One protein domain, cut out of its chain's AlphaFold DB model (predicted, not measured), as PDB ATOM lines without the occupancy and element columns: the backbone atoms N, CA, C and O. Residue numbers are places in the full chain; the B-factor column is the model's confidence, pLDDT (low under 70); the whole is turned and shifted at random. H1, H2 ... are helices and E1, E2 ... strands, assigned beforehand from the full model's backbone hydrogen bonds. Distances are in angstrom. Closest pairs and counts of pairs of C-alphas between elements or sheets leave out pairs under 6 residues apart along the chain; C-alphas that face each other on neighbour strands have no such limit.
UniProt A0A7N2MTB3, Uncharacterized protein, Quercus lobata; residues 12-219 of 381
ATOM      1  N   LEU A  12     163.164 271.214 226.059       88.44
ATOM      2  CA  LEU A  12     162.222 271.488 227.140       88.44
ATOM      3  C   LEU A  12     162.665 270.781 228.423       88.44
ATOM      4  O   LEU A  12     162.727 269.554 228.462       88.44
ATOM      5  N   TYR A  13     162.910 271.545 229.484       85.75
ATOM      6  CA  TYR A  13     163.251 271.034 230.809       85.75
ATOM      7  C   TYR A  13     162.189 271.427 231.839       85.75
ATOM      8  O   TYR A  13     161.891 272.605 232.038       85.75
ATOM      9  N   LEU A  14     161.638 270.428 232.521       86.62
ATOM     10  CA  LEU A  14     160.653 270.558 233.589       86.62
ATOM     11  C   LEU A  14     161.284 270.055 234.891       86.62
ATOM     12  O   LEU A  14     161.473 268.850 235.057       86.62
ATOM     13  N   ASN A  15     161.617 270.958 235.810       83.38
ATOM     14  CA  ASN A  15     162.263 270.611 237.074       83.38
ATOM     15  C   ASN A  15     161.344 270.950 238.248       83.38
ATOM     16  O   ASN A  15     160.837 272.059 238.321       83.38
ATOM     17  N   GLU A  16     161.124 270.006 239.163       82.00
ATOM     18  CA  GLU A  16     160.410 270.242 240.432       82.00
ATOM     19  C   GLU A  16     158.998 270.843 240.269       82.00
ATOM     20  O   GLU A  16     158.497 271.561 241.131       82.00
ATOM     21  N   ILE A  17     158.322 270.523 239.162       81.81
ATOM     22  CA  ILE A  17     156.967 271.011 238.876       81.81
ATOM     23  C   ILE A  17     155.939 269.979 239.324       81.81
ATOM     24  O   ILE A  17     156.085 268.778 239.084       81.81
ATOM     25  N   ASN A  18     154.829 270.458 239.884       81.00
ATOM     26  CA  ASN A  18     153.688 269.629 240.276       81.00
ATOM     27  C   ASN A  18     152.760 269.267 239.098       81.00
ATOM     28  O   ASN A  18     151.539 269.224 239.244       81.00
ATOM     29  N   ILE A  19     153.335 269.028 237.919       80.50
ATOM     30  CA  ILE A  19     152.592 268.618 236.728       80.50
ATOM     31  C   ILE A  19     152.261 267.124 236.804       80.50
ATOM     32  O   ILE A  19     153.101 266.316 237.194       80.50
ATOM     33  N   ILE A  20     151.029 266.760 236.434       77.50
ATOM     34  CA  ILE A  20     150.568 265.361 236.430       77.50
ATOM     35  C   ILE A  20     150.738 264.714 235.062       77.50
ATOM     36  O   ILE A  20     151.203 263.581 234.947       77.50
ATOM     37  N   THR A  21     150.368 265.435 234.012       80.31
ATOM     38  CA  THR A  21     150.415 264.940 232.641       80.31
ATOM     39  C   THR A  21     151.020 265.995 231.737       80.31
ATOM     40  O   THR A  21     150.735 267.190 231.863       80.31
ATOM     41  N   ILE A  22     151.870 265.555 230.816       83.50
ATOM     42  CA  ILE A  22     152.306 266.412 229.716       83.50
ATOM     43  C   ILE A  22     151.159 266.480 228.696       83.50
ATOM     44  O   ILE A  22     150.614 265.437 228.330       83.50
ATOM     45  N   PRO A  23     150.762 267.675 228.226       79.94
ATOM     46  CA  PRO A  23     149.658 267.802 227.285       79.94
ATOM     47  C   PRO A  23     150.019 267.236 225.903       79.94
ATOM     48  O   PRO A  23     151.137 267.404 225.420       79.94
ATOM     49  N   GLU A  24     149.032 266.654 225.212       83.00
ATOM     50  CA  GLU A  24     149.154 266.121 223.837       83.00
ATOM     51  C   GLU A  24     149.645 267.159 222.815       83.00
ATOM     52  O   GLU A  24     150.180 266.815 221.761       83.00
ATOM     53  N   SER A  25     149.520 268.454 223.130       81.81
ATOM     54  CA  SER A  25     150.087 269.537 222.326       81.81
ATOM     55  C   SER A  25     151.606 269.449 222.172       81.81
ATOM     56  O   SER A  25     152.124 270.074 221.249       81.81
ATOM     57  N   ILE A  26     152.313 268.652 222.990       84.88
ATOM     58  CA  ILE A  26     153.755 268.436 222.833       84.88
ATOM     59  C   ILE A  26     154.121 267.858 221.455       84.88
ATOM     60  O   ILE A  26     155.184 268.149 220.914       84.88
ATOM     61  N   THR A  27     153.201 267.112 220.835       84.06
ATOM     62  CA  THR A  27     153.346 266.581 219.468       84.06
ATOM     63  C   THR A  27     153.464 267.672 218.401       84.06
ATOM     64  O   THR A  27     153.979 267.414 217.315       84.06
ATOM     65  N   LYS A  28     153.002 268.895 218.698       82.94
ATOM     66  CA  LYS A  28     153.057 270.039 217.780       82.94
ATOM     67  C   LYS A  28     154.433 270.708 217.747       82.94
ATOM     68  O   LYS A  28     154.690 271.472 216.819       82.94
ATOM     69  N   PHE A  29     155.316 270.436 218.714       84.62
ATOM     70  CA  PHE A  29     156.697 270.924 218.688       84.62
ATOM     71  C   PHE A  29     157.534 270.041 217.760       84.62
ATOM     72  O   PHE A  29     158.267 269.158 218.193       84.62
ATOM     73  N   THR A  30     157.407 270.268 216.453       84.81
ATOM     74  CA  THR A  30     158.049 269.455 215.406       84.81
ATOM     75  C   THR A  30     159.572 269.573 215.356       84.81
ATOM     76  O   THR A  30     160.198 268.841 214.596       84.81
ATOM     77  N   ARG A  31     160.159 270.492 216.131       86.12
ATOM     78  CA  ARG A  31     161.607 270.664 216.305       86.12
ATOM     79  C   ARG A  31     162.111 270.226 217.678       86.12
ATOM     80  O   ARG A  31     163.299 270.337 217.926       86.12
ATOM     81  N   LEU A  32     161.245 269.714 218.556       88.81
ATOM     82  CA  LEU A  32     161.652 269.315 219.900       88.81
ATOM     83  C   LEU A  32     162.553 268.082 219.830       88.81
ATOM     84  O   LEU A  32     162.090 267.001 219.464       88.81
ATOM     85  N   GLU A  33     163.812 268.254 220.201       88.12
ATOM     86  CA  GLU A  33     164.858 267.233 220.211       88.12
ATOM     87  C   GLU A  33     165.088 266.670 221.613       88.12
ATOM     88  O   GLU A  33     165.428 265.495 221.753       88.12
ATOM     89  N   MET A  34     164.867 267.465 222.664       86.62
ATOM     90  CA  MET A  34     165.165 267.058 224.037       86.62
ATOM     91  C   MET A  34     164.040 267.383 225.021       86.62
ATOM     92  O   MET A  34     163.573 268.519 225.097       86.62
ATOM     93  N   LEU A  35     163.654 266.390 225.825       90.00
ATOM     94  CA  LEU A  35     162.720 266.534 226.940       90.00
ATOM     95  C   LEU A  35     163.372 266.054 228.240       90.00
ATOM     96  O   LEU A  35     163.643 264.866 228.406       90.00
ATOM     97  N   GLY A  36     163.590 266.961 229.183       87.94
ATOM     98  CA  GLY A  36     164.033 266.634 230.534       87.94
ATOM     99  C   GLY A  36     162.923 266.845 231.556       87.94
ATOM    100  O   GLY A  36     162.272 267.884 231.570       87.94
ATOM    101  N   ILE A  37     162.723 265.870 232.433       86.44
ATOM    102  CA  ILE A  37     161.807 265.919 233.570       86.44
ATOM    103  C   ILE A  37     162.598 265.483 234.796       86.44
ATOM    104  O   ILE A  37     163.063 264.344 234.864       86.44
ATOM    105  N   LYS A  38     162.762 266.368 235.774       83.06
ATOM    106  CA  LYS A  38     163.540 266.079 236.981       83.06
ATOM    107  C   LYS A  38     162.744 266.416 238.228       83.06
ATOM    108  O   LYS A  38     162.186 267.501 238.332       83.06
ATOM    109  N   CYS A  39     162.737 265.507 239.201       79.88
ATOM    110  CA  CYS A  39     162.117 265.719 240.514       79.88
ATOM    111  C   CYS A  39     160.620 266.111 240.451       79.88
ATOM    112  O   CYS A  39     160.095 266.711 241.392       79.88
ATOM    113  N   CYS A  40     159.913 265.778 239.366       83.06
ATOM    114  CA  CYS A  40     158.488 266.067 239.224       83.06
ATOM    115  C   CYS A  40     157.682 264.955 239.902       83.06
ATOM    116  O   CYS A  40     157.539 263.846 239.384       83.06
ATOM    117  N   LYS A  41     157.156 265.255 241.093       80.44
ATOM    118  CA  LYS A  41     156.579 264.253 242.007       80.44
ATOM    119  C   LYS A  41     155.276 263.628 241.531       80.44
ATOM    120  O   LYS A  41     154.917 262.580 242.042       80.44
ATOM    121  N   TYR A  42     154.562 264.266 240.607       81.56
ATOM    122  CA  TYR A  42     153.212 263.846 240.231       81.56
ATOM    123  C   TYR A  42     153.077 263.427 238.771       81.56
ATOM    124  O   TYR A  42     151.983 263.035 238.378       81.56
ATOM    125  N   VAL A  43     154.156 263.469 237.982       83.50
ATOM    126  CA  VAL A  43     154.105 263.082 236.567       83.50
ATOM    127  C   VAL A  43     153.756 261.603 236.467       83.50
ATOM    128  O   VAL A  43     154.529 260.759 236.911       83.50
ATOM    129  N   GLN A  44     152.603 261.304 235.877       84.19
ATOM    130  CA  GLN A  44     152.078 259.949 235.692       84.19
ATOM    131  C   GLN A  44     152.113 259.522 234.227       84.19
ATOM    132  O   GLN A  44     152.452 258.374 233.912       84.19
ATOM    133  N   GLU A  45     151.794 260.447 233.323       84.69
ATOM    134  CA  GLU A  45     151.623 260.148 231.906       84.69
ATOM    135  C   GLU A  45     152.433 261.080 231.015       84.69
ATOM    136  O   GLU A  45     152.471 262.299 231.202       84.69
ATOM    137  N   ILE A  46     153.060 260.462 230.016       87.44
ATOM    138  CA  ILE A  46     153.758 261.147 228.938       87.44
ATOM    139  C   ILE A  46     153.086 260.712 227.636       87.44
ATOM    140  O   ILE A  46     153.000 259.504 227.379       87.44
ATOM    141  N   PRO A  47     152.564 261.666 226.849       86.44
ATOM    142  CA  PRO A  47     151.929 261.375 225.575       86.44
ATOM    143  C   PRO A  47     152.979 260.932 224.553       86.44
ATOM    144  O   PRO A  47     154.185 260.926 224.816       86.44
ATOM    145  N   ARG A  48     152.530 260.566 223.353       89.06
ATOM    146  CA  ARG A  48     153.456 260.241 222.263       89.06
ATOM    147  C   ARG A  48     154.297 261.479 221.934       89.06
ATOM    148  O   ARG A  48     153.758 262.567 221.753       89.06
ATOM    149  N   LEU A  49     155.613 261.316 221.851       91.38
ATOM    150  CA  LEU A  49     156.527 262.424 221.560       91.38
ATOM    151  C   LEU A  49     156.669 262.656 220.044       91.38
ATOM    152  O   LEU A  49     156.426 261.727 219.264       91.38
ATOM    153  N   PRO A  50     157.036 263.873 219.597       88.50
ATOM    154  CA  PRO A  50     157.268 264.159 218.180       88.50
ATOM    155  C   PRO A  50     158.458 263.358 217.622       88.50
ATOM    156  O   PRO A  50     159.366 262.979 218.354       88.50
ATOM    157  N   GLN A  51     158.482 263.117 216.305       85.00
ATOM    158  CA  GLN A  51     159.550 262.354 215.631       85.00
ATOM    159  C   GLN A  51     160.922 263.061 215.658       85.00
ATOM    160  O   GLN A  51     161.959 262.433 215.442       85.00
ATOM    161  N   SER A  52     160.945 264.367 215.928       86.19
ATOM    162  CA  SER A  52     162.174 265.134 216.146       86.19
ATOM    163  C   SER A  52     162.893 264.765 217.441       86.19
ATOM    164  O   SER A  52     164.075 265.061 217.555       86.19
ATOM    165  N   ILE A  53     162.228 264.097 218.393       87.88
ATOM    166  CA  ILE A  53     162.840 263.793 219.686       87.88
ATOM    167  C   ILE A  53     164.062 262.882 219.505       87.88
ATOM    168  O   ILE A  53     164.060 261.943 218.701       87.88
ATOM    169  N   ARG A  54     165.111 263.187 220.262       84.19
ATOM    170  CA  ARG A  54     166.380 262.458 220.335       84.19
ATOM    171  C   ARG A  54     166.680 262.038 221.762       84.19
ATOM    172  O   ARG A  54     167.027 260.886 221.981       84.19
ATOM    173  N   GLY A  55     166.469 262.938 222.721       86.06
ATOM    174  CA  GLY A  55     166.759 262.724 224.135       86.06
ATOM    175  C   GLY A  55     165.522 262.845 225.022       86.06
ATOM    176  O   GLY A  55     164.812 263.850 224.963       86.06
ATOM    177  N   VAL A  56     165.283 261.862 225.888       87.75
ATOM    178  CA  VAL A  56     164.294 261.959 226.973       87.75
ATOM    179  C   VAL A  56     164.934 261.547 228.289       87.75
ATOM    180  O   VAL A  56     165.405 260.422 228.430       87.75
ATOM    181  N   TYR A  57     164.890 262.427 229.284       85.06
ATOM    182  CA  TYR A  57     165.429 262.157 230.615       85.06
ATOM    183  C   TYR A  57     164.340 262.322 231.651       85.06
ATOM    184  O   TYR A  57     163.806 263.416 231.816       85.06
ATOM    185  N   ILE A  58     164.024 261.252 232.371       85.50
ATOM    186  CA  ILE A  58     163.084 261.291 233.487       85.50
ATOM    187  C   ILE A  58     163.819 260.839 234.733       85.50
ATOM    188  O   ILE A  58     164.078 259.652 234.923       85.50
ATOM    189  N   LEU A  59     164.162 261.810 235.571       79.69
ATOM    190  CA  LEU A  59     164.997 261.627 236.748       79.69
ATOM    191  C   LEU A  59     164.191 261.923 238.011       79.69
ATOM    192  O   LEU A  59     163.452 262.911 238.071       79.69
ATOM    193  N   ASN A  60     164.333 261.073 239.031       76.81
ATOM    194  CA  ASN A  60     163.720 261.253 240.359       76.81
ATOM    195  C   ASN A  60     162.210 261.560 240.322       76.81
ATOM    196  O   ASN A  60     161.682 262.293 241.158       76.81
ATOM    197  N   SER A  61     161.515 261.034 239.315       79.25
ATOM    198  CA  SER A  61     160.079 261.231 239.100       79.25
ATOM    199  C   SER A  61     159.393 259.873 239.232       79.25
ATOM    200  O   SER A  61     159.172 259.159 238.256       79.25
ATOM    201  N   HIS A  62     159.139 259.470 240.478       75.25
ATOM    202  CA  HIS A  62     158.761 258.093 240.827       75.25
ATOM    203  C   HIS A  62     157.302 257.731 240.510       75.25
ATOM    204  O   HIS A  62     156.950 256.556 240.555       75.25
ATOM    205  N   SER A  63     156.460 258.716 240.193       80.00
ATOM    206  CA  SER A  63     155.033 258.511 239.917       80.00
ATOM    207  C   SER A  63     154.715 258.151 238.467       80.00
ATOM    208  O   SER A  63     153.546 257.926 238.155       80.00
ATOM    209  N   LEU A  64     155.726 258.062 237.593       81.12
ATOM    210  CA  LEU A  64     155.517 257.720 236.191       81.12
ATOM    211  C   LEU A  64     154.933 256.310 236.078       81.12
ATOM    212  O   LEU A  64     155.518 255.334 236.552       81.12
ATOM    213  N   HIS A  65     153.782 256.197 235.420       82.50
ATOM    214  CA  HIS A  65     153.105 254.919 235.277       82.50
ATOM    215  C   HIS A  65     153.943 253.961 234.402       82.50
ATOM    216  O   HIS A  65     154.414 254.374 233.337       82.50
ATOM    217  N   PRO A  66     154.086 252.665 234.758       80.56
ATOM    218  CA  PRO A  66     154.876 251.704 233.976       80.56
ATOM    219  C   PRO A  66     154.462 251.606 232.501       80.56
ATOM    220  O   PRO A  66     155.291 251.368 231.623       80.56
ATOM    221  N   GLN A  67     153.179 251.832 232.206       83.62
ATOM    222  CA  GLN A  67     152.676 251.866 230.832       83.62
ATOM    223  C   GLN A  67     153.246 253.041 230.027       83.62
ATOM    224  O   GLN A  67     153.508 252.878 228.839       83.62
ATOM    225  N   SER A  68     153.460 254.203 230.651       86.19
ATOM    226  CA  SER A  68     154.079 255.372 230.013       86.19
ATOM    227  C   SER A  68     155.539 255.081 229.671       86.19
ATOM    228  O   SER A  68     155.955 255.294 228.535       86.19
ATOM    229  N   SER A  69     156.285 254.483 230.606       84.12
ATOM    230  CA  SER A  69     157.650 254.004 230.357       84.12
ATOM    231  C   SER A  69     157.695 253.001 229.202       84.12
ATOM    232  O   SER A  69     158.477 253.161 228.273       84.12
ATOM    233  N   SER A  70     156.808 251.999 229.204       83.62
ATOM    234  CA  SER A  70     156.724 250.988 228.138       83.62
ATOM    235  C   SER A  70     156.388 251.587 226.764       83.62
ATOM    236  O   SER A  70     156.981 251.201 225.752       83.62
ATOM    237  N   LYS A  71     155.485 252.577 226.716       87.31
ATOM    238  CA  LYS A  71     155.167 253.326 225.490       87.31
ATOM    239  C   LYS A  71     156.387 254.083 224.963       87.31
ATOM    240  O   LYS A  71     156.669 253.976 223.773       87.31
ATOM    241  N   LEU A  72     157.121 254.788 225.827       88.19
ATOM    242  CA  LEU A  72     158.349 255.497 225.443       88.19
ATOM    243  C   LEU A  72     159.415 254.531 224.920       88.19
ATOM    244  O   LEU A  72     159.995 254.771 223.866       88.19
ATOM    245  N   LEU A  73     159.613 253.399 225.597       82.69
ATOM    246  CA  LEU A  73     160.540 252.352 225.161       82.69
ATOM    247  C   LEU A  73     160.193 251.803 223.780       82.69
ATOM    248  O   LEU A  73     161.071 251.634 222.937       82.69
ATOM    249  N   SER A  74     158.908 251.536 223.551       83.62
ATOM    250  CA  SER A  74     158.417 251.040 222.265       83.62
ATOM    251  C   SER A  74     158.591 252.095 221.172       83.62
ATOM    252  O   SER A  74     159.089 251.780 220.097       83.62
ATOM    253  N   GLN A  75     158.269 253.358 221.469       86.62
ATOM    254  CA  GLN A  75     158.428 254.474 220.540       86.62
ATOM    255  C   GLN A  75     159.893 254.680 220.127       86.62
ATOM    256  O   GLN A  75     160.183 254.835 218.944       86.62
ATOM    257  N   PHE A  76     160.830 254.640 221.077       83.38
ATOM    258  CA  PHE A  76     162.260 254.724 220.769       83.38
ATOM    259  C   PHE A  76     162.751 253.503 219.975       83.38
ATOM    260  O   PHE A  76     163.581 253.649 219.078       83.38
ATOM    261  N   GLY A  77     162.191 252.316 220.235       78.69
ATOM    262  CA  GLY A  77     162.411 251.128 219.407       78.69
ATOM    263  C   GLY A  77     161.927 251.301 217.959       78.69
ATOM    264  O   GLY A  77     162.629 250.909 217.031       78.69
ATOM    265  N   GLU A  78     160.768 251.929 217.741       82.00
ATOM    266  CA  GLU A  78     160.246 252.250 216.400       82.00
ATOM    267  C   GLU A  78     161.149 253.247 215.660       82.00
ATOM    268  O   GLU A  78     161.493 253.030 214.497       82.00
ATOM    269  N   PHE A  79     161.559 254.328 216.334       79.62
ATOM    270  CA  PHE A  79     162.453 255.339 215.759       79.62
ATOM    271  C   PHE A  79     163.788 254.746 215.331       79.62
ATOM    272  O   PHE A  79     164.293 255.073 214.258       79.62
ATOM    273  N   TRP A  80     164.309 253.820 216.136       71.38
ATOM    274  CA  TRP A  80     165.496 253.055 215.800       71.38
ATOM    275  C   TRP A  80     165.329 252.254 214.503       71.38
ATOM    276  O   TRP A  80     166.132 252.397 213.582       71.38
ATOM    277  N   GLN A  81     164.271 251.443 214.407       70.75
ATOM    278  CA  GLN A  81     164.024 250.587 213.238       70.75
ATOM    279  C   GLN A  81     163.799 251.397 211.953       70.75
ATOM    280  O   GLN A  81     164.166 250.962 210.863       70.75
ATOM    281  N   ALA A  82     163.217 252.592 212.068       70.94
ATOM    282  CA  ALA A  82     162.973 253.473 210.931       70.94
ATOM    283  C   ALA A  82     164.249 254.155 210.393       70.94
ATOM    284  O   ALA A  82     164.225 254.701 209.284       70.94
ATOM    285  N   GLN A  83     165.357 254.150 211.142       65.56
ATOM    286  CA  GLN A  83     166.549 254.914 210.790       65.56
ATOM    287  C   GLN A  83     167.417 254.182 209.753       65.56
ATOM    288  O   GLN A  83     168.198 253.275 210.051       65.56
ATOM    289  N   GLN A  84     167.292 254.614 208.497       54.53
ATOM    290  CA  GLN A  84     168.001 254.018 207.360       54.53
ATOM    291  C   GLN A  84     169.382 254.640 207.106       54.53
ATOM    292  O   GLN A  84     170.209 253.999 206.464       54.53
ATOM    293  N   ASN A  85     169.657 255.853 207.606       57.38
ATOM    294  CA  ASN A  85     170.900 256.566 207.311       57.38
ATOM    295  C   ASN A  85     172.047 256.148 208.258       57.38
ATOM    296  O   ASN A  85     172.017 256.478 209.445       57.38
ATOM    297  N   PRO A  86     173.102 255.474 207.763       53.44
ATOM    298  CA  PRO A  86     174.261 255.100 208.572       53.44
ATOM    299  C   PRO A  86     175.185 256.284 208.910       53.44
ATOM    300  O   PRO A  86     176.216 256.059 209.543       53.44
ATOM    301  N   PHE A  87     174.884 257.506 208.453       52.31
ATOM    302  CA  PHE A  87     175.647 258.733 208.727       52.31
ATOM    303  C   PHE A  87     174.953 259.691 209.706       52.31
ATOM    304  O   PHE A  87     175.516 260.741 209.998       52.31
ATOM    305  N   ASP A  88     173.772 259.352 210.227       56.84
ATOM    306  CA  ASP A  88     173.157 260.137 211.300       56.84
ATOM    307  C   ASP A  88     173.846 259.801 212.627       56.84
ATOM    308  O   ASP A  88     173.619 258.741 213.226       56.84
ATOM    309  N   PHE A  89     174.708 260.719 213.060       52.12
ATOM    310  CA  PHE A  89     175.457 260.669 214.317       52.12
ATOM    311  C   PHE A  89     174.667 261.218 215.512       52.12
ATOM    312  O   PHE A  89     175.254 261.450 216.560       52.12
ATOM    313  N   GLU A  90     173.368 261.480 215.362       56.75
ATOM    314  CA  GLU A  90     172.582 262.064 216.448       56.75
ATOM    315  C   GLU A  90     172.353 261.038 217.565       56.75
ATOM    316  O   GLU A  90     171.877 259.920 217.330       56.75
ATOM    317  N   ASP A  91     172.728 261.438 218.781       66.00
ATOM    318  CA  ASP A  91     172.634 260.636 219.992       66.00
ATOM    319  C   ASP A  91     171.158 260.465 220.378       66.00
ATOM    320  O   ASP A  91     170.501 261.385 220.864       66.00
ATOM    321  N   TYR A  92     170.615 259.271 220.125       77.19
ATOM    322  CA  TYR A  92     169.314 258.873 220.654       77.19
ATOM    323  C   TYR A  92     169.486 258.320 222.057       77.19
ATOM    324  O   TYR A  92     170.228 257.354 222.265       77.19
ATOM    325  N   GLU A  93     168.751 258.900 222.996       80.69
ATOM    326  CA  GLU A  93     168.914 258.637 224.410       80.69
ATOM    327  C   GLU A  93     167.585 258.677 225.159       80.69
ATOM    328  O   GLU A  93     166.757 259.569 224.983       80.69
ATOM    329  N   LEU A  94     167.382 257.695 226.029       85.31
ATOM    330  CA  LEU A  94     166.211 257.601 226.881       85.31
ATOM    331  C   LEU A  94     166.643 257.117 228.265       85.31
ATOM    332  O   LEU A  94     167.164 256.014 228.410       85.31
ATOM    333  N   ILE A  95     166.400 257.928 229.288       84.62
ATOM    334  CA  ILE A  95     166.579 257.555 230.690       84.62
ATOM    335  C   ILE A  95     165.227 257.538 231.376       84.62
ATOM    336  O   ILE A  95     164.528 258.551 231.430       84.62
ATOM    337  N   LEU A  96     164.894 256.382 231.939       85.94
ATOM    338  CA  LEU A  96     163.661 256.146 232.674       85.94
ATOM    339  C   LEU A  96     163.958 255.530 234.032       85.94
ATOM    340  O   LEU A  96     164.929 254.799 234.206       85.94
ATOM    341  N   HIS A  97     163.059 255.748 234.983       81.56
ATOM    342  CA  HIS A  97     163.030 254.955 236.200       81.56
ATOM    343  C   HIS A  97     162.742 253.476 235.874       81.56
ATOM    344  O   HIS A  97     161.813 253.177 235.117       81.56
ATOM    345  N   GLY A  98     163.510 252.552 236.458       80.94
ATOM    346  CA  GLY A  98     163.269 251.115 236.328       80.94
ATOM    347  C   GLY A  98     164.495 250.244 236.608       80.94
ATOM    348  O   GLY A  98     165.618 250.724 236.736       80.94
ATOM    349  N   SER A  99     164.263 248.935 236.691       82.69
ATOM    350  CA  SER A  99     165.278 247.930 237.043       82.69
ATOM    351  C   SER A  99     165.417 246.795 236.025       82.69
ATOM    352  O   SER A  99     166.227 245.889 236.222       82.69
ATOM    353  N   GLU A 100     164.627 246.817 234.952       85.25
ATOM    354  CA  GLU A 100     164.542 245.728 233.982       85.25
ATOM    355  C   GLU A 100     164.926 246.192 232.581       85.25
ATOM    356  O   GLU A 100     164.535 247.268 232.125       85.25
ATOM    357  N   ILE A 101     165.675 245.340 231.886       86.06
ATOM    358  CA  ILE A 101     165.993 245.528 230.474       86.06
ATOM    359  C   ILE A 101     164.798 245.030 229.646       86.06
ATOM    360  O   ILE A 101     164.294 243.938 229.917       86.06
ATOM    361  N   PRO A 102     164.328 245.786 228.638       84.00
ATOM    362  CA  PRO A 102     163.201 245.385 227.813       84.00
ATOM    363  C   PRO A 102     163.445 244.058 227.099       84.00
ATOM    364  O   PRO A 102     164.544 243.761 226.641       84.00
ATOM    365  N   LYS A 103     162.372 243.288 226.920       84.56
ATOM    366  CA  LYS A 103     162.430 241.925 226.368       84.56
ATOM    367  C   LYS A 103     162.917 241.833 224.918       84.56
ATOM    368  O   LYS A 103     163.251 240.747 224.467       84.56
ATOM    369  N   TRP A 104     162.926 242.937 224.172       83.25
ATOM    370  CA  TRP A 104     163.385 242.960 222.780       83.25
ATOM    371  C   TRP A 104     164.916 243.055 222.647       83.25
ATOM    372  O   TRP A 104     165.442 242.909 221.543       83.25
ATOM    373  N   PHE A 105     165.649 243.259 223.747       86.56
ATOM    374  CA  PHE A 105     167.102 243.090 223.775       86.56
ATOM    375  C   PHE A 105     167.441 241.606 223.641       86.56
ATOM    376  O   PHE A 105     167.032 240.794 224.467       86.56
ATOM    377  N   ASN A 106     168.180 241.245 222.592       88.12
ATOM    378  CA  ASN A 106     168.484 239.845 222.281       88.12
ATOM    379  C   ASN A 106     169.739 239.314 222.986       88.12
ATOM    380  O   ASN A 106     169.952 238.102 223.015       88.12
ATOM    381  N   HIS A 107     170.530 240.190 223.605       90.75
ATOM    382  CA  HIS A 107     171.652 239.823 224.457       90.75
ATOM    383  C   HIS A 107     171.544 240.574 225.782       90.75
ATOM    384  O   HIS A 107     171.548 241.800 225.801       90.75
ATOM    385  N   ILE A 108     171.452 239.854 226.900       91.56
ATOM    386  CA  ILE A 108     171.346 240.432 228.246       91.56
ATOM    387  C   ILE A 108     172.366 239.752 229.155       91.56
ATOM    388  O   ILE A 108     172.566 238.541 229.076       91.56
ATOM    389  N   SER A 109     173.002 240.529 230.025       92.88
ATOM    390  CA  SER A 109     173.974 240.051 231.003       92.88
ATOM    391  C   SER A 109     173.781 240.746 232.348       92.88
ATOM    392  O   SER A 109     173.324 241.891 232.428       92.88
ATOM    393  N   VAL A 110     174.135 240.042 233.421       91.81
ATOM    394  CA  VAL A 110     174.264 240.631 234.759       91.81
ATOM    395  C   VAL A 110     175.625 241.320 234.853       91.81
ATOM    396  O   VAL A 110     176.635 240.791 234.392       91.81
ATOM    397  N   GLY A 111     175.656 242.505 235.455       89.88
ATOM    398  CA  GLY A 111     176.847 243.340 235.547       89.88
ATOM    399  C   GLY A 111     177.090 244.185 234.296       89.88
ATOM    400  O   GLY A 111     176.180 244.479 233.518       89.88
ATOM    401  N   ASN A 112     178.343 244.600 234.114       88.69
ATOM    402  CA  ASN A 112     178.740 245.647 233.173       88.69
ATOM    403  C   ASN A 112     179.411 245.145 231.889       88.69
ATOM    404  O   ASN A 112     179.993 245.944 231.155       88.69
ATOM    405  N   SER A 113     179.389 243.844 231.618       91.06
ATOM    406  CA  SER A 113     179.989 243.289 230.408       91.06
ATOM    407  C   SER A 113     179.158 242.174 229.805       91.06
ATOM    408  O   SER A 113     178.529 241.391 230.520       91.06
ATOM    409  N   ILE A 114     179.221 242.075 228.483       92.75
ATOM    410  CA  ILE A 114     178.540 241.057 227.696       92.75
ATOM    411  C   ILE A 114     179.395 240.682 226.485       92.75
ATOM    412  O   ILE A 114     180.121 241.517 225.945       92.75
ATOM    413  N   SER A 115     179.324 239.422 226.063       91.88
ATOM    414  CA  SER A 115     179.994 238.950 224.851       91.88
ATOM    415  C   SER A 115     179.086 238.021 224.059       91.88
ATOM    416  O   SER A 115     178.282 237.296 224.645       91.88
ATOM    417  N   PHE A 116     179.157 238.106 222.736       91.19
ATOM    418  CA  PHE A 116     178.288 237.374 221.818       91.19
ATOM    419  C   PHE A 116     178.899 237.342 220.414       91.19
ATOM    420  O   PHE A 116     179.888 238.016 220.128       91.19
ATOM    421  N   TRP A 117     178.314 236.541 219.526       87.31
ATOM    422  CA  TRP A 117     178.750 236.425 218.137       87.31
ATOM    423  C   TRP A 117     177.804 237.179 217.210       87.31
ATOM    424  O   TRP A 117     176.591 237.012 217.302       87.31
ATOM    425  N   VAL A 118     178.355 237.950 216.277       84.69
ATOM    426  CA  VAL A 118     177.600 238.613 215.201       84.69
ATOM    427  C   VAL A 118     178.035 238.102 213.835       84.69
ATOM    428  O   VAL A 118     179.089 237.481 213.701       84.69
ATOM    429  N   GLY A 119     177.190 238.319 212.826       80.25
ATOM    430  CA  GLY A 119     177.464 237.927 211.447       80.25
ATOM    431  C   GLY A 119     178.560 238.761 210.773       80.25
ATOM    432  O   GLY A 119     179.383 239.404 211.425       80.25
ATOM    433  N   ARG A 120     178.554 238.712 209.438       71.31
ATOM    434  CA  ARG A 120     179.556 239.349 208.567       71.31
ATOM    435  C   ARG A 120     179.314 240.848 208.359       71.31
ATOM    436  O   ARG A 120     180.241 241.561 207.988       71.31
ATOM    437  N   ASP A 121     178.085 241.307 208.581       67.50
ATOM    438  CA  ASP A 121     177.669 242.686 208.319       67.50
ATOM    439  C   ASP A 121     178.123 243.644 209.420       67.50
ATOM    440  O   ASP A 121     178.363 243.226 210.551       67.50
ATOM    441  N   TYR A 122     178.201 244.938 209.090       68.62
ATOM    442  CA  TYR A 122     178.450 246.016 210.048       68.62
ATOM    443  C   TYR A 122     177.348 246.029 211.111       68.62
ATOM    444  O   TYR A 122     176.241 246.508 210.830       68.62
ATOM    445  N   PRO A 123     177.610 245.510 212.322       70.31
ATOM    446  CA  PRO A 123     176.548 245.308 213.276       70.31
ATOM    447  C   PRO A 123     176.180 246.653 213.890       70.31
ATOM    448  O   PRO A 123     177.030 247.424 214.341       70.31
ATOM    449  N   LYS A 124     174.882 246.924 213.919       76.00
ATOM    450  CA  LYS A 124     174.324 248.050 214.650       76.00
ATOM    451  C   LYS A 124     173.960 247.595 216.058       76.00
ATOM    452  O   LYS A 124     173.293 246.570 216.213       76.00
ATOM    453  N   PHE A 125     174.376 248.361 217.065       80.56
ATOM    454  CA  PHE A 125     174.072 248.066 218.462       80.56
ATOM    455  C   PHE A 125     173.206 249.154 219.086       80.56
ATOM    456  O   PHE A 125     173.515 250.346 219.024       80.56
ATOM    457  N   VAL A 126     172.151 248.712 219.761       82.06
ATOM    458  CA  VAL A 126     171.456 249.517 220.764       82.06
ATOM    459  C   VAL A 126     171.840 248.981 222.129       82.06
ATOM    460  O   VAL A 126     171.768 247.772 222.361       82.06
ATOM    461  N   CYS A 127     172.258 249.868 223.024       86.06
ATOM    462  CA  CYS A 127     172.669 249.519 224.370       86.06
ATOM    463  C   CYS A 127     171.590 249.901 225.382       86.06
ATOM    464  O   CYS A 127     170.918 250.926 225.261       86.06
ATOM    465  N   CYS A 128     171.445 249.061 226.399       87.50
ATOM    466  CA  CYS A 128     170.641 249.328 227.577       87.50
ATOM    467  C   CYS A 128     171.449 248.995 228.823       87.50
ATOM    468  O   CYS A 128     172.046 247.922 228.912       87.50
ATOM    469  N   VAL A 129     171.448 249.890 229.801       86.81
ATOM    470  CA  VAL A 129     172.183 249.729 231.054       86.81
ATOM    471  C   VAL A 129     171.258 250.057 232.218       86.81
ATOM    472  O   VAL A 129     170.543 251.056 232.183       86.81
ATOM    473  N   VAL A 130     171.262 249.208 233.245       86.88
ATOM    474  CA  VAL A 130     170.545 249.455 234.501       86.88
ATOM    475  C   VAL A 130     171.555 249.856 235.564       86.88
ATOM    476  O   VAL A 130     172.466 249.081 235.870       86.88
ATOM    477  N   PHE A 131     171.374 251.041 236.137       79.94
ATOM    478  CA  PHE A 131     172.228 251.568 237.198       79.94
ATOM    479  C   PHE A 131     171.568 251.419 238.562       79.94
ATOM    480  O   PHE A 131     170.359 251.622 238.693       79.94
ATOM    481  N   GLU A 132     172.380 251.125 239.571       76.38
ATOM    482  CA  GLU A 132     172.021 251.272 240.979       76.38
ATOM    483  C   GLU A 132     172.250 252.728 241.430       76.38
ATOM    484  O   GLU A 132     173.267 253.325 241.055       76.38
ATOM    485  N   PRO A 133     171.333 253.335 242.207       69.31
ATOM    486  CA  PRO A 133     171.517 254.676 242.743       69.31
ATOM    487  C   PRO A 133     172.693 254.717 243.721       69.31
ATOM    488  O   PRO A 133     172.899 253.803 244.518       69.31
ATOM    489  N   ASN A 134     173.439 255.821 243.705       64.62
ATOM    490  CA  ASN A 134     174.456 256.090 244.711       64.62
ATOM    491  C   ASN A 134     174.497 257.591 245.038       64.62
ATOM    492  O   ASN A 134     174.564 258.439 244.153       64.62
ATOM    493  N   GLU A 135     174.474 257.930 246.326       56.56
ATOM    494  CA  GLU A 135     174.486 259.315 246.814       56.56
ATOM    495  C   GLU A 135     175.795 260.063 246.494       56.56
ATOM    496  O   GLU A 135     175.820 261.290 246.426       56.56
ATOM    497  N   GLN A 136     176.890 259.338 246.243       55.38
ATOM    498  CA  GLN A 136     178.181 259.908 245.838       55.38
ATOM    499  C   GLN A 136     178.244 260.219 244.330       55.38
ATOM    500  O   GLN A 136     179.238 260.754 243.834       55.38
ATOM    501  N   PHE A 137     177.187 259.888 243.585       55.25
ATOM    502  CA  PHE A 137     177.141 259.891 242.126       55.25
ATOM    503  C   PHE A 137     176.598 261.218 241.575       55.25
ATOM    504  O   PHE A 137     175.507 261.310 241.011       55.25
ATOM    505  N   ARG A 138     177.382 262.288 241.737       56.19
ATOM    506  CA  ARG A 138     177.144 263.550 241.022       56.19
ATOM    507  C   ARG A 138     177.964 263.565 239.737       56.19
ATOM    508  O   ARG A 138     179.188 263.462 239.803       56.19
ATOM    509  N   ASN A 139     177.288 263.723 238.597       59.38
ATOM    510  CA  ASN A 139     177.880 263.829 237.257       59.38
ATOM    511  C   ASN A 139     178.774 262.632 236.897       59.38
ATOM    512  O   ASN A 139     179.998 262.670 237.063       59.38
ATOM    513  N   PHE A 140     178.158 261.563 236.398       60.69
ATOM    514  CA  PHE A 140     178.881 260.405 235.887       60.69
ATOM    515  C   PHE A 140     178.872 260.373 234.368       60.69
ATOM    516  O   PHE A 140     177.895 260.736 233.726       60.69
ATOM    517  N   THR A 141     179.962 259.876 233.799       65.38
ATOM    518  CA  THR A 141     180.034 259.560 232.375       65.38
ATOM    519  C   THR A 141     179.978 258.054 232.209       65.38
ATOM    520  O   THR A 141     180.704 257.337 232.907       65.38
ATOM    521  N   THR A 142     179.167 257.578 231.264       70.31
ATOM    522  CA  THR A 142     179.245 256.186 230.821       70.31
ATOM    523  C   THR A 142     180.113 256.101 229.580       70.31
ATOM    524  O   THR A 142     179.995 256.894 228.651       70.31
ATOM    525  N   GLN A 143     181.027 255.142 229.584       73.94
ATOM    526  CA  GLN A 143     181.899 254.833 228.465       73.94
ATOM    527  C   GLN A 143     181.657 253.393 228.042       73.94
ATOM    528  O   GLN A 143     181.604 252.484 228.874       73.94
ATOM    529  N   VAL A 144     181.566 253.168 226.737       78.62
ATOM    530  CA  VAL A 144     181.441 251.824 226.174       78.62
ATOM    531  C   VAL A 144     182.753 251.447 225.511       78.62
ATOM    532  O   VAL A 144     183.257 252.145 224.637       78.62
ATOM    533  N   THR A 145     183.331 250.333 225.945       81.12
ATOM    534  CA  THR A 145     184.451 249.692 225.262       81.12
ATOM    535  C   THR A 145     183.917 248.544 224.429       81.12
ATOM    536  O   THR A 145     183.248 247.658 224.956       81.12
ATOM    537  N   LEU A 146     184.272 248.544 223.151       83.81
ATOM    538  CA  LEU A 146     183.953 247.483 222.209       83.81
ATOM    539  C   LEU A 146     185.230 246.777 221.784       83.81
ATOM    540  O   LEU A 146     186.250 247.423 221.521       83.81
ATOM    541  N   LYS A 147     185.170 245.453 221.689       86.62
ATOM    542  CA  LYS A 147     186.204 244.663 221.034       86.62
ATOM    543  C   LYS A 147     185.592 243.723 220.014       86.62
ATOM    544  O   LYS A 147     184.589 243.079 220.303       86.62
ATOM    545  N   PHE A 148     186.260 243.604 218.876       86.25
ATOM    546  CA  PHE A 148     185.975 242.622 217.841       86.25
ATOM    547  C   PHE A 148     187.153 241.658 217.755       86.25
ATOM    548  O   PHE A 148     188.290 242.077 217.552       86.25
ATOM    549  N   ASN A 149     186.895 240.366 217.957       87.69
ATOM    550  CA  ASN A 149     187.901 239.300 217.885       87.69
ATOM    551  C   ASN A 149     189.149 239.602 218.742       87.69
ATOM    552  O   ASN A 149     190.286 239.418 218.311       87.69
ATOM    553  N   GLY A 150     188.934 240.145 219.945       86.31
ATOM    554  CA  GLY A 150     189.993 240.552 220.876       86.31
ATOM    555  C   GLY A 150     190.651 241.906 220.576       86.31
ATOM    556  O   GLY A 150     191.341 242.444 221.447       86.31
ATOM    557  N   LYS A 151     190.412 242.515 219.408       84.94
ATOM    558  CA  LYS A 151     190.911 243.854 219.063       84.94
ATOM    559  C   LYS A 151     189.951 244.924 219.564       84.94
ATOM    560  O   LYS A 151     188.764 244.899 219.254       84.94
ATOM    561  N   ARG A 152     190.461 245.863 220.360       82.19
ATOM    562  CA  ARG A 152     189.673 246.978 220.893       82.19
ATOM    563  C   ARG A 152     189.469 248.036 219.815       82.19
ATOM    564  O   ARG A 152     190.454 248.518 219.271       82.19
ATOM    565  N   LEU A 153     188.221 248.451 219.629       73.94
ATOM    566  CA  LEU A 153     187.894 249.630 218.843       73.94
ATOM    567  C   LEU A 153     188.476 250.867 219.540       73.94
ATOM    568  O   LEU A 153     188.112 251.172 220.679       73.94
ATOM    569  N   THR A 154     189.396 251.572 218.887       55.72
ATOM    570  CA  THR A 154     190.071 252.748 219.472       55.72
ATOM    571  C   THR A 154     189.231 254.021 219.423       55.72
ATOM    572  O   THR A 154     189.586 255.015 220.060       55.72
ATOM    573  N   ASN A 155     188.118 254.005 218.689       51.50
ATOM    574  CA  ASN A 155     187.223 255.146 218.589       51.50
ATOM    575  C   ASN A 155     186.342 255.176 219.835       51.50
ATOM    576  O   ASN A 155     185.454 254.345 220.021       51.50
ATOM    577  N   TRP A 156     186.646 256.126 220.712       50.91
ATOM    578  CA  TRP A 156     185.858 256.439 221.891       50.91
ATOM    579  C   TRP A 156     184.419 256.719 221.460       50.91
ATOM    580  O   TRP A 156     184.200 257.547 220.578       50.91
ATOM    581  N   ILE A 157     183.450 256.047 222.079       52.50
ATOM    582  CA  ILE A 157     182.035 256.391 221.932       52.50
ATOM    583  C   ILE A 157     181.651 257.126 223.215       52.50
ATOM    584  O   ILE A 157     181.387 256.474 224.231       52.50
ATOM    585  N   PRO A 158     181.731 258.467 223.236       46.41
ATOM    586  CA  PRO A 158     181.276 259.231 224.379       46.41
ATOM    587  C   PRO A 158     179.745 259.205 224.410       46.41
ATOM    588  O   PRO A 158     179.106 260.056 223.814       46.41
ATOM    589  N   SER A 159     179.144 258.282 225.162       50.97
ATOM    590  CA  SER A 159     177.801 258.506 225.713       50.97
ATOM    591  C   SER A 159     177.970 259.239 227.049       50.97
ATOM    592  O   SER A 159     177.728 258.706 228.134       50.97
ATOM    593  N   GLY A 160     178.565 260.428 226.999       43.34
ATOM    594  CA  GLY A 160     178.779 261.238 228.187       43.34
ATOM    595  C   GLY A 160     177.538 262.068 228.453       43.34
ATOM    596  O   GLY A 160     177.455 263.178 227.942       43.34
ATOM    597  N   ILE A 161     176.607 261.581 229.275       47.09
ATOM    598  CA  ILE A 161     175.637 262.497 229.878       47.09
ATOM    599  C   ILE A 161     176.358 263.260 230.979       47.09
ATOM    600  O   ILE A 161     176.454 262.814 232.120       47.09
ATOM    601  N   ASP A 162     176.836 264.453 230.656       46.03
ATOM    602  CA  ASP A 162     176.909 265.479 231.684       46.03
ATOM    603  C   ASP A 162     175.460 265.786 232.088       46.03
ATOM    604  O   ASP A 162     174.671 266.149 231.219       46.03
ATOM    605  N   ARG A 163     175.131 265.672 233.388       48.84
ATOM    606  CA  ARG A 163     173.892 266.143 234.074       48.84
ATOM    607  C   ARG A 163     172.937 265.093 234.662       48.84
ATOM    608  O   ARG A 163     171.857 265.476 235.111       48.84
ATOM    609  N   VAL A 164     173.306 263.817 234.794       52.47
ATOM    610  CA  VAL A 164     172.574 262.953 235.743       52.47
ATOM    611  C   VAL A 164     173.147 263.179 237.143       52.47
ATOM    612  O   VAL A 164     174.196 262.643 237.500       52.47
ATOM    613  N   THR A 165     172.492 264.040 237.926       52.22
ATOM    614  CA  THR A 165     172.797 264.213 239.353       52.22
ATOM    615  C   THR A 165     171.690 263.615 240.205       52.22
ATOM    616  O   THR A 165     170.507 263.755 239.888       52.22
ATOM    617  N   ASP A 166     172.099 263.004 241.318       57.16
ATOM    618  CA  ASP A 166     171.238 262.687 242.457       57.16
ATOM    619  C   ASP A 166     170.142 261.650 242.156       57.16
ATOM    620  O   ASP A 166     169.001 261.827 242.568       57.16
ATOM    621  N   MET A 167     170.459 260.564 241.438       65.50
ATOM    622  CA  MET A 167     169.524 259.442 241.265       65.50
ATOM    623  C   MET A 167     169.225 258.773 242.611       65.50
ATOM    624  O   MET A 167     170.118 258.196 243.230       65.50
ATOM    625  N   THR A 168     167.963 258.798 243.035       65.19
ATOM    626  CA  THR A 168     167.503 258.165 244.289       65.19
ATOM    627  C   THR A 168     167.009 256.727 244.102       65.19
ATOM    628  O   THR A 168     166.708 256.040 245.075       65.19
ATOM    629  N   SER A 169     166.905 256.254 242.858       68.50
ATOM    630  CA  SER A 169     166.415 254.917 242.515       68.50
ATOM    631  C   SER A 169     167.072 254.363 241.245       68.50
ATOM    632  O   SER A 169     167.818 255.071 240.564       68.50
ATOM    633  N   ASN A 170     166.817 253.090 240.918       76.31
ATOM    634  CA  ASN A 170     167.373 252.460 239.717       76.31
ATOM    635  C   ASN A 170     166.843 253.140 238.455       76.31
ATOM    636  O   ASN A 170     165.638 253.360 238.330       76.31
ATOM    637  N   HIS A 171     167.724 253.434 237.506       74.50
ATOM    638  CA  HIS A 171     167.309 253.944 236.203       74.50
ATOM    639  C   HIS A 171     167.783 253.007 235.100       74.50
ATOM    640  O   HIS A 171     168.881 252.444 235.158       74.50
ATOM    641  N   VAL A 172     166.930 252.864 234.093       78.69
ATOM    642  CA  VAL A 172     167.235 252.179 232.851       78.69
ATOM    643  C   VAL A 172     167.586 253.233 231.820       78.69
ATOM    644  O   VAL A 172     166.788 254.122 231.514       78.69
ATOM    645  N   TRP A 173     168.799 253.131 231.307       77.38
ATOM    646  CA  TRP A 173     169.326 254.014 230.289       77.38
ATOM    647  C   TRP A 173     169.432 253.259 228.976       77.38
ATOM    648  O   TRP A 173     170.093 252.226 228.887       77.38
ATOM    649  N   PHE A 174     168.794 253.810 227.960       79.12
ATOM    650  CA  PHE A 174     168.823 253.377 226.580       79.12
ATOM    651  C   PHE A 174     169.600 254.385 225.766       79.12
ATOM    652  O   PHE A 174     169.288 255.575 225.797       79.12
ATOM    653  N   PHE A 175     170.580 253.907 225.017       70.50
ATOM    654  CA  PHE A 175     171.332 254.760 224.116       70.50
ATOM    655  C   PHE A 175     171.866 253.970 222.932       70.50
ATOM    656  O   PHE A 175     172.115 252.759 222.995       70.50
ATOM    657  N   LYS A 176     172.020 254.674 221.816       69.94
ATOM    658  CA  LYS A 176     172.565 254.110 220.588       69.94
ATOM    659  C   LYS A 176     174.086 254.154 220.624       69.94
ATOM    660  O   LYS A 176     174.686 255.157 220.993       69.94
ATOM    661  N   VAL A 177     174.708 253.068 220.179       63.84
ATOM    662  CA  VAL A 177     176.159 252.983 220.018       63.84
ATOM    663  C   VAL A 177     176.424 252.680 218.553       63.84
ATOM    664  O   VAL A 177     176.291 251.543 218.097       63.84
ATOM    665  N   PHE A 178     176.746 253.722 217.782       61.69
ATOM    666  CA  PHE A 178     177.124 253.536 216.388       61.69
ATOM    667  C   PHE A 178     178.589 253.130 216.294       61.69
ATOM    668  O   PHE A 178     179.481 253.831 216.768       61.69
ATOM    669  N   VAL A 179     178.831 251.996 215.646       57.31
ATOM    670  CA  VAL A 179     180.166 251.443 215.481       57.31
ATOM    671  C   VAL A 179     180.446 251.325 213.998       57.31
ATOM    672  O   VAL A 179     179.763 250.594 213.285       57.31
ATOM    673  N   ARG A 180     181.476 252.025 213.530       60.69
ATOM    674  CA  ARG A 180     182.172 251.665 212.293       60.69
ATOM    675  C   ARG A 180     183.506 251.069 212.696       60.69
ATOM    676  O   ARG A 180     184.448 251.836 212.896       60.69
ATOM    677  N   PRO A 181     183.584 249.741 212.867       60.41
ATOM    678  CA  PRO A 181     184.873 249.104 213.026       60.41
ATOM    679  C   PRO A 181     185.733 249.423 211.809       60.41
ATOM    680  O   PRO A 181     185.224 249.502 210.683       60.41
ATOM    681  N   GLY A 182     187.030 249.590 212.026       60.97
ATOM    682  CA  GLY A 182     187.970 249.551 210.918       60.97
ATOM    683  C   GLY A 182     187.875 248.190 210.224       60.97
ATOM    684  O   GLY A 182     187.642 247.167 210.868       60.97
ATOM    685  N   PHE A 183     188.095 248.157 208.907       59.59
ATOM    686  CA  PHE A 183     188.134 246.910 208.130       59.59
ATOM    687  C   PHE A 183     189.083 245.856 208.735       59.59
ATOM    688  O   PHE A 183     188.868 244.663 208.562       59.59
ATOM    689  N   GLU A 184     190.111 246.285 209.469       64.56
ATOM    690  CA  GLU A 184     191.103 245.418 210.116       64.56
ATOM    691  C   GLU A 184     190.609 244.710 211.394       64.56
ATOM    692  O   GLU A 184     191.273 243.793 211.899       64.56
ATOM    693  N   GLU A 185     189.482 245.149 211.957       71.50
ATOM    694  CA  GLU A 185     188.912 244.627 213.206       71.50
ATOM    695  C   GLU A 185     187.819 243.585 212.946       71.50
ATOM    696  O   GLU A 185     187.629 242.668 213.750       71.50
ATOM    697  N   LEU A 186     187.134 243.694 211.803       73.94
ATOM    698  CA  LEU A 186     186.105 242.753 211.378       73.94
ATOM    699  C   LEU A 186     186.697 241.609 210.559       73.94
ATOM    700  O   LEU A 186     187.409 241.797 209.577       73.94
ATOM    701  N   ASN A 187     186.291 240.400 210.906       74.94
ATOM    702  CA  ASN A 187     186.288 239.282 209.990       74.94
ATOM    703  C   ASN A 187     185.064 239.411 209.071       74.94
ATOM    704  O   ASN A 187     183.948 239.083 209.462       74.94
ATOM    705  N   LEU A 188     185.269 239.905 207.850       75.25
ATOM    706  CA  LEU A 188     184.198 240.073 206.855       75.25
ATOM    707  C   LEU A 188     183.732 238.752 206.228       75.25
ATOM    708  O   LEU A 188     182.708 238.704 205.545       75.25
ATOM    709  N   PHE A 189     184.492 237.674 206.424       72.81
ATOM    710  CA  PHE A 189     184.248 236.387 205.774       72.81
ATOM    711  C   PHE A 189     183.573 235.371 206.701       72.81
ATOM    712  O   PHE A 189     183.068 234.352 206.226       72.81
ATOM    713  N   ASP A 190     183.497 235.657 208.003       79.81
ATOM    714  CA  ASP A 190     182.862 234.798 209.002       79.81
ATOM    715  C   ASP A 190     182.240 235.615 210.152       79.81
ATOM    716  O   ASP A 190     182.064 236.829 210.052       79.81
ATOM    717  N   ARG A 191     181.839 234.943 211.230       85.25
ATOM    718  CA  ARG A 191     181.316 235.562 212.444       85.25
ATOM    719  C   ARG A 191     182.399 236.334 213.192       85.25
ATOM    720  O   ARG A 191     183.572 235.961 213.200       85.25
ATOM    721  N   ASN A 192     181.964 237.373 213.890       85.06
ATOM    722  CA  ASN A 192     182.799 238.197 214.749       85.06
ATOM    723  C   ASN A 192     182.429 237.976 216.212       85.06
ATOM    724  O   ASN A 192     181.254 238.075 216.571       85.06
ATOM    725  N   HIS A 193     183.421 237.698 217.055       88.62
ATOM    726  CA  HIS A 193     183.235 237.690 218.500       88.62
ATOM    727  C   HIS A 193     183.275 239.128 219.011       88.62
ATOM    728  O   HIS A 193     184.289 239.813 218.861       88.62
ATOM    729  N   VAL A 194     182.176 239.580 219.599       88.25
ATOM    730  CA  VAL A 194     182.021 240.935 220.120       88.25
ATOM    731  C   VAL A 194     182.054 240.879 221.635       88.25
ATOM    732  O   VAL A 194     181.266 240.162 222.247       88.25
ATOM    733  N   GLU A 195     182.934 241.665 222.245       90.94
ATOM    734  CA  GLU A 195     182.919 241.944 223.679       90.94
ATOM    735  C   GLU A 195     182.536 243.403 223.892       90.94
ATOM    736  O   GLU A 195     183.154 244.308 223.325       90.94
ATOM    737  N   VAL A 196     181.553 243.638 224.752       88.56
ATOM    738  CA  VAL A 196     181.122 244.979 225.135       88.56
ATOM    739  C   VAL A 196     181.263 245.132 226.634       88.56
ATOM    740  O   VAL A 196     180.776 244.304 227.406       88.56
ATOM    741  N   LYS A 197     181.943 246.197 227.052       87.94
ATOM    742  CA  LYS A 197     182.130 246.536 228.458       87.94
ATOM    743  C   LYS A 197     181.725 247.976 228.712       87.94
ATOM    744  O   LYS A 197     182.281 248.905 228.128       87.94
ATOM    745  N   PHE A 198     180.780 248.139 229.619       83.62
ATOM    746  CA  PHE A 198     180.281 249.415 230.089       83.62
ATOM    747  C   PHE A 198     181.102 249.855 231.297       83.62
ATOM    748  O   PHE A 198     181.354 249.083 232.225       83.62
ATOM    749  N   HIS A 199     181.538 251.103 231.280       78.69
ATOM    750  CA  HIS A 199     182.259 251.726 232.374       78.69
ATOM    751  C   HIS A 199     181.445 252.920 232.814       78.69
ATOM    752  O   HIS A 199     181.141 253.790 232.008       78.69
ATOM    753  N   CYS A 200     181.094 252.944 234.085       73.75
ATOM    754  CA  CYS A 200     180.426 254.072 234.689       73.75
ATOM    755  C   CYS A 200     181.366 254.636 235.742       73.75
ATOM    756  O   CYS A 200     181.832 253.891 236.603       73.75
ATOM    757  N   GLY A 201     181.693 255.917 235.633       64.31
ATOM    758  CA  GLY A 201     182.617 256.562 236.552       64.31
ATOM    759  C   GLY A 201     182.305 258.037 236.710       64.31
ATOM    760  O   GLY A 201     181.862 258.704 235.772       64.31
ATOM    761  N   SER A 202     182.563 258.548 237.909       63.41
ATOM    762  CA  SER A 202     182.654 259.986 238.151       63.41
ATOM    763  C   SER A 202     184.105 260.427 237.961       63.41
ATOM    764  O   SER A 202     185.026 259.645 238.215       63.41
ATOM    765  N   ARG A 203     184.333 261.697 237.595       58.31
ATOM    766  CA  ARG A 203     185.687 262.289 237.572       58.31
ATOM    767  C   ARG A 203     186.423 262.111 238.909       58.31
ATOM    768  O   ARG A 203     187.647 262.054 238.918       58.31
ATOM    769  N   SER A 204     185.677 261.997 240.008       56.41
ATOM    770  CA  SER A 204     186.211 261.816 241.360       56.41
ATOM    771  C   SER A 204     186.425 260.348 241.760       56.41
ATOM    772  O   SER A 204     187.229 260.084 242.648       56.41
ATOM    773  N   TYR A 205     185.737 259.392 241.118       57.50
ATOM    774  CA  TYR A 205     185.760 257.966 241.480       57.50
ATOM    775  C   TYR A 205     185.630 257.079 240.225       57.50
ATOM    776  O   TYR A 205     184.524 256.677 239.856       57.50
ATOM    777  N   PRO A 206     186.746 256.761 239.545       57.00
ATOM    778  CA  PRO A 206     186.725 256.043 238.267       57.00
ATOM    779  C   PRO A 206     186.552 254.514 238.380       57.00
ATOM    780  O   PRO A 206     186.436 253.847 237.355       57.00
ATOM    781  N   SER A 207     186.552 253.940 239.590       51.66
ATOM    782  CA  SER A 207     186.797 252.498 239.786       51.66
ATOM    783  C   SER A 207     185.593 251.655 240.222       51.66
ATOM    784  O   SER A 207     185.763 250.456 240.431       51.66
ATOM    785  N   VAL A 208     184.394 252.224 240.376       56.03
ATOM    786  CA  VAL A 208     183.225 251.469 240.863       56.03
ATOM    787  C   VAL A 208     182.119 251.471 239.812       56.03
ATOM    788  O   VAL A 208     181.553 252.508 239.488       56.03
ATOM    789  N   SER A 209     181.828 250.290 239.260       61.22
ATOM    790  CA  SER A 209     180.772 250.096 238.266       61.22
ATOM    791  C   SER A 209     179.465 249.710 238.959       61.22
ATOM    792  O   SER A 209     179.275 248.550 239.304       61.22
ATOM    793  N   TYR A 210     178.543 250.661 239.093       75.69
ATOM    794  CA  TYR A 210     177.196 250.483 239.670       75.69
ATOM    795  C   TYR A 210     176.172 249.938 238.663       75.69
ATOM    796  O   TYR A 210     174.974 250.191 238.750       75.69
ATOM    797  N   ILE A 211     176.658 249.238 237.642       82.25
ATOM    798  CA  ILE A 211     175.826 248.660 236.595       82.25
ATOM    799  C   ILE A 211     175.356 247.289 237.067       82.25
ATOM    800  O   ILE A 211     176.155 246.359 237.183       82.25
ATOM    801  N   LEU A 212     174.053 247.169 237.300       87.12
ATOM    802  CA  LEU A 212     173.418 245.926 237.732       87.12
ATOM    803  C   LEU A 212     173.267 244.948 236.568       87.12
ATOM    804  O   LEU A 212     173.440 243.739 236.731       87.12
ATOM    805  N   ARG A 213     172.902 245.468 235.393       91.25
ATOM    806  CA  ARG A 213     172.637 244.690 234.179       91.25
ATOM    807  C   ARG A 213     172.979 245.513 232.950       91.25
ATOM    808  O   ARG A 213     172.795 246.732 232.942       91.25
ATOM    809  N   CYS A 214     173.385 244.829 231.894       90.94
ATOM    810  CA  CYS A 214     173.536 245.424 230.578       90.94
ATOM    811  C   CYS A 214     172.872 244.560 229.509       90.94
ATOM    812  O   CYS A 214     172.725 243.344 229.650       90.94
ATOM    813  N   GLY A 215     172.430 245.217 228.448       91.12
ATOM    814  CA  GLY A 215     171.708 244.615 227.349       91.12
ATOM    815  C   GLY A 215     172.153 245.220 226.035       91.12
ATOM    816  O   GLY A 215     172.428 246.418 225.947       91.12
ATOM    817  N   ILE A 216     172.221 244.377 225.016       88.25
ATOM    818  CA  ILE A 216     172.486 244.773 223.644       88.25
ATOM    819  C   ILE A 216     171.404 244.189 222.757       88.25
ATOM    820  O   ILE A 216     171.080 243.006 222.839       88.25
ATOM    821  N   HIS A 217     170.838 245.048 221.922       86.94
ATOM    822  CA  HIS A 217     170.123 244.613 220.743       86.94
ATOM    823  C   HIS A 217     171.078 244.730 219.562       86.94
ATOM    824  O   HIS A 217     171.481 245.836 219.189       86.94
ATOM    825  N   ALA A 218     171.467 243.585 219.015       83.31
ATOM    826  CA  ALA A 218     172.259 243.501 217.800       83.31
ATOM    827  C   ALA A 218     171.375 243.031 216.648       83.31
ATOM    828  O   ALA A 218     170.610 242.081 216.805       83.31
ATOM    829  N   GLU A 219     171.525 243.634 215.473       74.25
ATOM    830  CA  GLU A 219     170.975 243.086 214.229       74.25
ATOM    831  C   GLU A 219     171.803 241.842 213.841       74.25
ATOM    832  O   GLU A 219     172.684 241.889 212.988       74.25
TER     833      GLU A 219
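Overview. This is residues 12 to 219 of the 381 residues of an uncharacterized protein of Quercus lobata (UniProt A0A7N2MTB3). One long, strongly twisted sheet of eight strands runs through the domain, and over the part of it that holds E10, E7, E12 and E5 a smaller second sheet, E6, E11, E8 and E9, lies partly face to face with it as a crossed sandwich. On the other face of the long sheet the helix H2 covers E4 and E10, while E1, E2 and E3 reach out past the sandwich, with the small helix H1 near that end. The printed part has 208 residues, in the order E1 H1 E2 E3 H2 E4 E5 E6 E7 E8 E9 E10 E11 E12; the long sheet is mixed, in the order E1 E2 E3 E4 E10 E7 E12 E5. The class is mixed, helices and strands, though named elements hold under half of the residues, and the whole is compact, with a radius of gyration of the C-alphas of 17.4 A and spans of 55 by 38 by 26 A.

Arrangement. Start at E1, residues 12 to 15, an edge strand. H1, residues 24 to 28, is on neither sheet; E2, residues 34 to 38, is parallel to E1, with N 14 and O 36 2.8 A apart. E1, H1 and E2 form a strand-helix-strand unit, two parallel neighbour strands with a helix between, and its crossover is right-handed. E3, residues 55 to 59, is parallel to E2, with N 37 and O 57 at 2.8 A. H2, residues 66 to 82, and E4, residues 93 to 97, form a second such unit with E3, also right-handed; N 58 and O 95 are 2.9 A apart. H2 is on one face of this sheet, making two layers, at a height over the sheet of 10.0 A; it runs along the strands, at 15 degrees to E4 on the local plane, and its closest C-alphas to E4, Ser 69 and Leu 96, are 6.8 A apart. Every O i to N i+4 pair of H2 is within hydrogen-bond range; in H1 0 of 1 is, against 2 of 2 O i to N i+3 pairs. Look next at E10, residues 171 to 177, antiparallel to E4 with N 94 and O 174 at 2.9 A, and to E7, residues 125 to 131, with N 173 and O 129 at 2.8 A. E12, residues 211 to 218, is antiparallel to E7, N 128 and O 215 at 2.9 A, and to the edge strand E5, residues 107 to 110, N 109 and O 214 at 2.9 A. In the second sheet E11, residues 192 to 202, is antiparallel to E6, residues 113 to 118, N 114 and O 196 at 2.9 A, and to E8, residues 140 to 148, N 143 and O 199 at 2.8 A; E9, residues 157 to 159, meets E8 only at a point. The two sheets form a sandwich, face to face, with strands at 40 degrees; the closest C-alphas of E6 and E12, Ser 113 and Cys 214, are 6.8 A apart.

Along the chain. Find C-alpha 12 at (162.222, 271.488, 227.140), where E1 begins. H2 runs 24.5 A from C-alpha 66 at (154.876, 251.704, 233.976). E11, the longest strand, covers 32.0 A, E8 26.3 A, E12 19.8 A, E7 19.1 A and E10 18.5 A. E12 ends at C-alpha 218, (172.259, 243.501, 217.800).

Size, cuts and confidence. The C-alphas farthest apart, those of Asn 18 and Phe 189, are 56.8 A apart. The printed part has no cut. The links E2 to E3, E9 to E10 and E10 to E11 are long. The mean pLDDT of the printed part is 76.6; look for values under 70 at residues 83 to 91, 121 to 122, 133 to 141, 154 to 169, 176 to 184 and 201 to 209.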